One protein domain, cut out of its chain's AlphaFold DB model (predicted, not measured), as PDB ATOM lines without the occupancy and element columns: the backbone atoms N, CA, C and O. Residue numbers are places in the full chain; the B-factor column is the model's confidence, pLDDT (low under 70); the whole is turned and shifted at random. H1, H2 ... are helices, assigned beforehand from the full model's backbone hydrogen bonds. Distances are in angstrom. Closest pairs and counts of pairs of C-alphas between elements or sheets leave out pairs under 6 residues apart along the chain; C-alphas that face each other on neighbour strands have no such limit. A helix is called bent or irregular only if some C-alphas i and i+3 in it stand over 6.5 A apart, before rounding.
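AT A GLANCE: This is residues 20 to 73 of the 77 residues of an uncharacterized protein of Thalassospira profundimaris (UniProt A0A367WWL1). One long helix, H1, makes the length, and residues 20 to 41 stick out as a bare arm; at its other end the short helices H2 and H3 form a small head, H3 folding back over the end of H1. The 54 printed residues, with three named helices and no named strand, are all helix in class and extended, with a radius of gyration of the C-alphas of 16.5 A and spans of 52 by 19 by 16 A.

IN THESE COORDINATES: H1, residues 20 to 50, runs 45.1 A from C-alpha 20 at (-43.941, -4.191, -69.070); it is neither bent nor irregular, but only just: C-alphas 29 and 32 are 6.2 A apart. H2 is residues 53 to 59, 10.1 A. H3, residues 63 to 72, runs 14.3 A to C-alpha 72 at (-39.111, 1.212, -32.548).

HOW THE PARTS SIT: H1 touches H3 with residues 45 to 49 alone, at a steep tilt of 39 degrees, opposite ways; their closest C-alphas, of Arg 49 and Val 66, are 6.7 A apart. H2 is close to but not clearly touching H1, the closest C-alphas being Leu 48 and Leu 56 at 7.8 A. Every O i to N i+4 pair is within hydrogen-bond range in H2 and H3, and 25 of 27 in H1.

THE WHOLE: The printed part has no cut, and both links are tight. Mean pLDDT of the printed part is 74.7; the 12 residues under 70 lie between 20 and 38.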
ATOM      1  N   SER A  20     -43.077  -5.019 -69.907       56.03
ATOM      2  CA  SER A  20     -43.941  -4.191 -69.070       56.03
ATOM      3  C   SER A  20     -45.136  -4.954 -68.480       56.03
ATOM      4  O   SER A  20     -45.428  -4.786 -67.297       56.03
ATOM      5  N   GLY A  21     -45.793  -5.835 -69.243       56.34
ATOM      6  CA  GLY A  21     -46.958  -6.590 -68.762       56.34
ATOM      7  C   GLY A  21     -46.581  -7.616 -67.692       56.34
ATOM      8  O   GLY A  21     -47.119  -7.597 -66.587       56.34
ATOM      9  N   ALA A  22     -45.586  -8.462 -67.976       60.94
ATOM     10  CA  ALA A  22     -45.104  -9.486 -67.043       60.94
ATOM     11  C   ALA A  22     -44.598  -8.887 -65.716       60.94
ATOM     12  O   ALA A  22     -44.758  -9.482 -64.650       60.94
ATOM     13  N   SER A  23     -44.023  -7.683 -65.775       64.06
ATOM     14  CA  SER A  23     -43.517  -6.969 -64.602       64.06
ATOM     15  C   SER A  23     -44.646  -6.508 -63.676       64.06
ATOM     16  O   SER A  23     -44.583  -6.766 -62.475       64.06
ATOM     17  N   ILE A  24     -45.705  -5.891 -64.215       69.50
ATOM     18  CA  ILE A  24     -46.864  -5.420 -63.427       69.50
ATOM     19  C   ILE A  24     -47.583  -6.598 -62.758       69.50
ATOM     20  O   ILE A  24     -47.885  -6.543 -61.566       69.50
ATOM     21  N   TRP A  25     -47.781  -7.700 -63.488       70.62
ATOM     22  CA  TRP A  25     -48.376  -8.922 -62.940       70.62
ATOM     23  C   TRP A  25     -47.540  -9.523 -61.806       70.62
ATOM     24  O   TRP A  25     -48.083  -9.962 -60.791       70.62
ATOM     25  N   ARG A  26     -46.209  -9.484 -61.918       71.25
ATOM     26  CA  ARG A  26     -45.312  -9.951 -60.856       71.25
ATOM     27  C   ARG A  26     -45.420  -9.096 -59.590       71.25
ATOM     28  O   ARG A  26     -45.459  -9.654 -58.496       71.25
ATOM     29  N   TRP A  27     -45.525  -7.773 -59.716       69.94
ATOM     30  CA  TRP A  27     -45.773  -6.887 -58.570       69.94
ATOM     31  C   TRP A  27     -47.152  -7.123 -57.944       69.94
ATOM     32  O   TRP A  27     -47.253  -7.208 -56.720       69.94
ATOM     33  N   LEU A  28     -48.187  -7.316 -58.766       70.25
ATOM     34  CA  LEU A  28     -49.549  -7.620 -58.315       70.25
ATOM     35  C   LEU A  28     -49.652  -8.935 -57.542       70.25
ATOM     36  O   LEU A  28     -50.430  -9.004 -56.604       70.25
ATOM     37  N   VAL A  29     -48.879  -9.966 -57.885       70.62
ATOM     38  CA  VAL A  29     -48.872 -11.235 -57.128       70.62
ATOM     39  C   VAL A  29     -48.053 -11.119 -55.837       70.62
ATOM     40  O   VAL A  29     -48.349 -11.771 -54.832       70.62
ATOM     41  N   LEU A  30     -47.024 -10.271 -55.825       67.19
ATOM     42  CA  LEU A  30     -46.193 -10.050 -54.642       67.19
ATOM     43  C   LEU A  30     -46.867  -9.140 -53.607       67.19
ATOM     44  O   LEU A  30     -46.643  -9.342 -52.411       67.19
ATOM     45  N   LEU A  31     -47.702  -8.188 -54.033       67.19
ATOM     46  CA  LEU A  31     -48.399  -7.262 -53.137       67.19
ATOM     47  C   LEU A  31     -49.245  -8.002 -52.081       67.19
ATOM     48  O   LEU A  31     -48.983  -7.809 -50.897       67.19
ATOM     49  N   PRO A  32     -50.169  -8.912 -52.446       71.50
ATOM     50  CA  PRO A  32     -50.979  -9.666 -51.495       71.50
ATOM     51  C   PRO A  32     -50.123 -10.482 -50.535       71.50
ATOM     52  O   PRO A  32     -50.424 -10.555 -49.350       71.50
ATOM     53  N   ARG A  33     -49.017 -11.062 -51.020       69.81
ATOM     54  CA  ARG A  33     -48.106 -11.847 -50.183       69.81
ATOM     55  C   ARG A  33     -47.410 -10.977 -49.138       69.81
ATOM     56  O   ARG A  33     -47.319 -11.378 -47.981       69.81
ATOM     57  N   LYS A  34     -46.949  -9.785 -49.524       70.62
ATOM     58  CA  LYS A  34     -46.342  -8.810 -48.605       70.62
ATOM     59  C   LYS A  34     -47.367  -8.262 -47.611       70.62
ATOM     60  O   LYS A  34     -47.052  -8.146 -46.433       70.62
ATOM     61  N   TRP A  35     -48.592  -8.012 -48.060       64.56
ATOM     62  CA  TRP A  35     -49.706  -7.589 -47.208       64.56
ATOM     63  C   TRP A  35     -50.132  -8.672 -46.213       64.56
ATOM     64  O   TRP A  35     -50.323  -8.380 -45.034       64.56
ATOM     65  N   ALA A  36     -50.219  -9.931 -46.643       67.31
ATOM     66  CA  ALA A  36     -50.501 -11.070 -45.773       67.31
ATOM     67  C   ALA A  36     -49.393 -11.274 -44.729       67.31
ATOM     68  O   ALA A  36     -49.675 -11.553 -43.567       67.31
ATOM     69  N   GLN A  37     -48.127 -11.088 -45.118       73.94
ATOM     70  CA  GLN A  37     -47.004 -11.103 -44.181       73.94
ATOM     71  C   GLN A  37     -47.088  -9.951 -43.177       73.94
ATOM     72  O   GLN A  37     -46.965 -10.196 -41.984       73.94
ATOM     73  N   ALA A  38     -47.351  -8.723 -43.629       67.50
ATOM     74  CA  ALA A  38     -47.464  -7.562 -42.748       67.50
ATOM     75  C   ALA A  38     -48.639  -7.690 -41.764       67.50
ATOM     76  O   ALA A  38     -48.476  -7.443 -40.575       67.50
ATOM     77  N   THR A  39     -49.803  -8.142 -42.234       70.56
ATOM     78  CA  THR A  39     -50.977  -8.382 -41.374       70.56
ATOM     79  C   THR A  39     -50.776  -9.544 -40.410       70.56
ATOM     80  O   THR A  39     -51.298  -9.498 -39.297       70.56
ATOM     81  N   LYS A  40     -50.021 -10.578 -40.802       76.88
ATOM     82  CA  LYS A  40     -49.616 -11.647 -39.886       76.88
ATOM     83  C   LYS A  40     -48.674 -11.115 -38.807       76.88
ATOM     84  O   LYS A  40     -48.954 -11.318 -37.636       76.88
ATOM     85  N   VAL A  41     -47.627 -10.387 -39.195       73.31
ATOM     86  CA  VAL A  41     -46.677  -9.785 -38.246       73.31
ATOM     87  C   VAL A  41     -47.402  -8.861 -37.271       73.31
ATOM     88  O   VAL A  41     -47.174  -8.977 -36.076       73.31
ATOM     89  N   ALA A  42     -48.326  -8.023 -37.751       73.56
ATOM     90  CA  ALA A  42     -49.133  -7.153 -36.898       73.56
ATOM     91  C   ALA A  42     -49.951  -7.949 -35.863       73.56
ATOM     92  O   ALA A  42     -49.894  -7.648 -34.671       73.56
ATOM     93  N   ARG A  43     -50.647  -9.012 -36.296       75.50
ATOM     94  CA  ARG A  43     -51.396  -9.901 -35.391       75.50
ATOM     95  C   ARG A  43     -50.501 -10.598 -34.374       75.50
ATOM     96  O   ARG A  43     -50.843 -10.633 -33.196       75.50
ATOM     97  N   ASP A  44     -49.360 -11.119 -34.814       78.06
ATOM     98  CA  ASP A  44     -48.408 -11.801 -33.939       78.06
ATOM     99  C   ASP A  44     -47.830 -10.810 -32.906       78.06
ATOM    100  O   ASP A  44     -47.730 -11.134 -31.724       78.06
ATOM    101  N   THR A  45     -47.542  -9.562 -33.302       72.50
ATOM    102  CA  THR A  45     -47.100  -8.514 -32.366       72.50
ATOM    103  C   THR A  45     -48.188  -8.079 -31.386       72.50
ATOM    104  O   THR A  45     -47.885  -7.850 -30.217       72.50
ATOM    105  N   GLU A  46     -49.454  -8.000 -31.806       78.56
ATOM    106  CA  GLU A  46     -50.571  -7.718 -30.895       78.56
ATOM    107  C   GLU A  46     -50.793  -8.859 -29.898       78.56
ATOM    108  O   GLU A  46     -51.023  -8.607 -28.711       78.56
ATOM    109  N   MET A  47     -50.668 -10.108 -30.356       79.75
ATOM    110  CA  MET A  47     -50.717 -11.282 -29.490       79.75
ATOM    111  C   MET A  47     -49.594 -11.235 -28.452       79.75
ATOM    112  O   MET A  47     -49.869 -11.380 -27.265       79.75
ATOM    113  N   LEU A  48     -48.351 -10.967 -28.865       75.44
ATOM    114  CA  LEU A  48     -47.206 -10.858 -27.951       75.44
ATOM    115  C   LEU A  48     -47.346  -9.687 -26.971       75.44
ATOM    116  O   LEU A  48     -46.989  -9.813 -25.799       75.44
ATOM    117  N   ARG A  49     -47.911  -8.559 -27.416       76.00
ATOM    118  CA  ARG A  49     -48.182  -7.396 -26.560       76.00
ATOM    119  C   ARG A  49     -49.179  -7.725 -25.446       76.00
ATOM    120  O   ARG A  49     -49.009  -7.260 -24.318       76.00
ATOM    121  N   ASN A  50     -50.192  -8.534 -25.748       82.56
ATOM    122  CA  ASN A  50     -51.243  -8.912 -24.801       82.56
ATOM    123  C   ASN A  50     -50.983 -10.250 -24.088       82.56
ATOM    124  O   ASN A  50     -51.735 -10.602 -23.181       82.56
ATOM    125  N   ALA A  51     -49.935 -10.988 -24.462       78.31
ATOM    126  CA  ALA A  51     -49.618 -12.284 -23.874       78.31
ATOM    127  C   ALA A  51     -49.330 -12.166 -22.363       78.31
ATOM    128  O   ALA A  51     -48.754 -11.164 -21.924       78.31
ATOM    129  N   PRO A  52     -49.704 -13.167 -21.549       80.44
ATOM    130  CA  PRO A  52     -49.317 -13.222 -20.143       80.44
ATOM    131  C   PRO A  52     -47.798 -13.395 -19.996       80.44
ATOM    132  O   PRO A  52     -47.125 -13.926 -20.879       80.44
ATOM    133  N   ARG A  53     -47.250 -12.922 -18.869       76.44
ATOM    134  CA  ARG A  53     -45.799 -12.916 -18.600       76.44
ATOM    135  C   ARG A  53     -45.195 -14.322 -18.595       76.44
ATOM    136  O   ARG A  53     -44.123 -14.507 -19.146       76.44
ATOM    137  N   GLU A  54     -45.929 -15.287 -18.051       76.25
ATOM    138  CA  GLU A  54     -45.549 -16.705 -17.981       76.25
ATOM    139  C   GLU A  54     -45.249 -17.285 -19.371       76.25
ATOM    140  O   GLU A  54     -44.237 -17.942 -19.574       76.25
ATOM    141  N   LEU A  55     -46.078 -16.950 -20.363       76.88
ATOM    142  CA  LEU A  55     -45.920 -17.427 -21.736       76.88
ATOM    143  C   LEU A  55     -44.714 -16.775 -22.434       76.88
ATOM    144  O   LEU A  55     -44.077 -17.393 -23.279       76.88
ATOM    145  N   LEU A  56     -44.390 -15.528 -22.090       79.62
ATOM    146  CA  LEU A  56     -43.215 -14.835 -22.625       79.62
ATOM    147  C   LEU A  56     -41.910 -15.390 -22.044       79.62
ATOM    148  O   LEU A  56     -40.955 -15.576 -22.798       79.62
ATOM    149  N   ASP A  57     -41.902 -15.703 -20.747       80.50
ATOM    150  CA  ASP A  57     -40.759 -16.335 -20.081       80.50
ATOM    151  C   ASP A  57     -40.499 -17.749 -20.629       80.50
ATOM    152  O   ASP A  57     -39.345 -18.080 -20.900       80.50
ATOM    153  N   ASP A  58     -41.543 -18.540 -20.910       82.62
ATOM    154  CA  ASP A  58     -41.408 -19.875 -21.526       82.62
ATOM    155  C   ASP A  58     -40.784 -19.834 -22.933       82.62
ATOM    156  O   ASP A  58     -40.070 -20.753 -23.340       82.62
ATOM    157  N   ILE A  59     -41.029 -18.761 -23.690       78.75
ATOM    158  CA  ILE A  59     -40.440 -18.547 -25.025       78.75
ATOM    159  C   ILE A  59     -39.040 -17.905 -24.911       78.75
ATOM    160  O   ILE A  59     -38.301 -17.837 -25.895       78.75
ATOM    161  N   GLY A  60     -38.645 -17.454 -23.716       81.12
ATOM    162  CA  GLY A  60     -37.382 -16.760 -23.474       81.12
ATOM    163  C   GLY A  60     -37.358 -15.329 -24.018       81.12
ATOM    164  O   GLY A  60     -36.289 -14.819 -24.350       81.12
ATOM    165  N   ILE A  61     -38.521 -14.683 -24.147       80.25
ATOM    166  CA  ILE A  61     -38.644 -13.306 -24.638       80.25
ATOM    167  C   ILE A  61     -38.889 -12.371 -23.456       80.25
ATOM    168  O   ILE A  61     -39.925 -12.439 -22.795       80.25
ATOM    169  N   ALA A  62     -37.986 -11.415 -23.239       82.31
ATOM    170  CA  ALA A  62     -38.200 -10.400 -22.221       82.31
ATOM    171  C   ALA A  62     -39.322  -9.432 -22.639       82.31
ATOM    172  O   ALA A  62     -39.393  -8.956 -23.775       82.31
ATOM    173  N   ARG A  63     -40.193  -9.061 -21.690       82.31
ATOM    174  CA  ARG A  63     -41.270  -8.076 -21.924       82.31
ATOM    175  C   ARG A  63     -40.732  -6.723 -22.413       82.31
ATOM    176  O   ARG A  63     -41.419  -6.036 -23.167       82.31
ATOM    177  N   SER A  64     -39.524  -6.357 -21.984       82.00
ATOM    178  CA  SER A  64     -38.799  -5.167 -22.446       82.00
ATOM    179  C   SER A  64     -38.528  -5.202 -23.945       82.00
ATOM    180  O   SER A  64     -38.671  -4.179 -24.607       82.00
ATOM    181  N   ASP A  65     -38.205  -6.371 -24.489       80.25
ATOM    182  CA  ASP A  65     -37.840  -6.523 -25.896       80.25
ATOM    183  C   ASP A  65     -39.079  -6.398 -26.778       80.25
ATOM    184  O   ASP A  65     -39.048  -5.724 -27.805       80.25
ATOM    185  N   VAL A  66     -40.210  -6.956 -26.332       78.12
ATOM    186  CA  VAL A  66     -41.511  -6.759 -26.993       78.12
ATOM    187  C   VAL A  66     -41.895  -5.280 -26.992       78.12
ATOM    188  O   VAL A  66     -42.305  -4.756 -28.026       78.12
ATOM    189  N   ALA A  67     -41.732  -4.588 -25.859       82.31
ATOM    190  CA  ALA A  67     -42.023  -3.159 -25.763       82.31
ATOM    191  C   ALA A  67     -41.126  -2.330 -26.701       82.31
ATOM    192  O   ALA A  67     -41.639  -1.508 -27.458       82.31
ATOM    193  N   PHE A  68     -39.821  -2.613 -26.724       82.31
ATOM    194  CA  PHE A  68     -38.856  -1.957 -27.607       82.31
ATOM    195  C   PHE A  68     -39.189  -2.178 -29.089       82.31
ATOM    196  O   PHE A  68     -39.171  -1.237 -29.882       82.31
ATOM    197  N   ILE A  69     -39.543  -3.409 -29.478       83.00
ATOM    198  CA  ILE A  69     -39.931  -3.731 -30.858       83.00
ATOM    199  C   ILE A  69     -41.235  -3.023 -31.236       83.00
ATOM    200  O   ILE A  69     -41.331  -2.492 -32.343       83.00
ATOM    201  N   CYS A  70     -42.222  -2.973 -30.338       77.06
ATOM    202  CA  CYS A  70     -43.466  -2.242 -30.577       77.06
ATOM    203  C   CYS A  70     -43.238  -0.732 -30.744       77.06
ATOM    204  O   CYS A  70     -43.915  -0.113 -31.560       77.06
ATOM    205  N   GLU A  71     -42.305  -0.142 -29.998       82.88
ATOM    206  CA  GLU A  71     -42.033   1.299 -30.046       82.88
ATOM    207  C   GLU A  71     -41.124   1.700 -31.218       82.88
ATOM    208  O   GLU A  71     -41.292   2.767 -31.808       82.88
ATOM    209  N   HIS A  72     -40.152   0.859 -31.577       83.19
ATOM    210  CA  HIS A  72     -39.111   1.212 -32.548       83.19
ATOM    211  C   HIS A  72     -39.187   0.439 -33.866       83.19
ATOM    212  O   HIS A  72     -38.414   0.715 -34.786       83.19
ATOM    213  N   GLY A  73     -40.088  -0.541 -33.977       75.06
ATOM    214  CA  GLY A  73     -40.274  -1.353 -35.182       75.06
ATOM    215  C   GLY A  73     -39.080  -2.250 -35.530       75.06
ATOM    216  O   GLY A  73     -38.993  -2.737 -36.658       75.06
TER     217      GLY A  73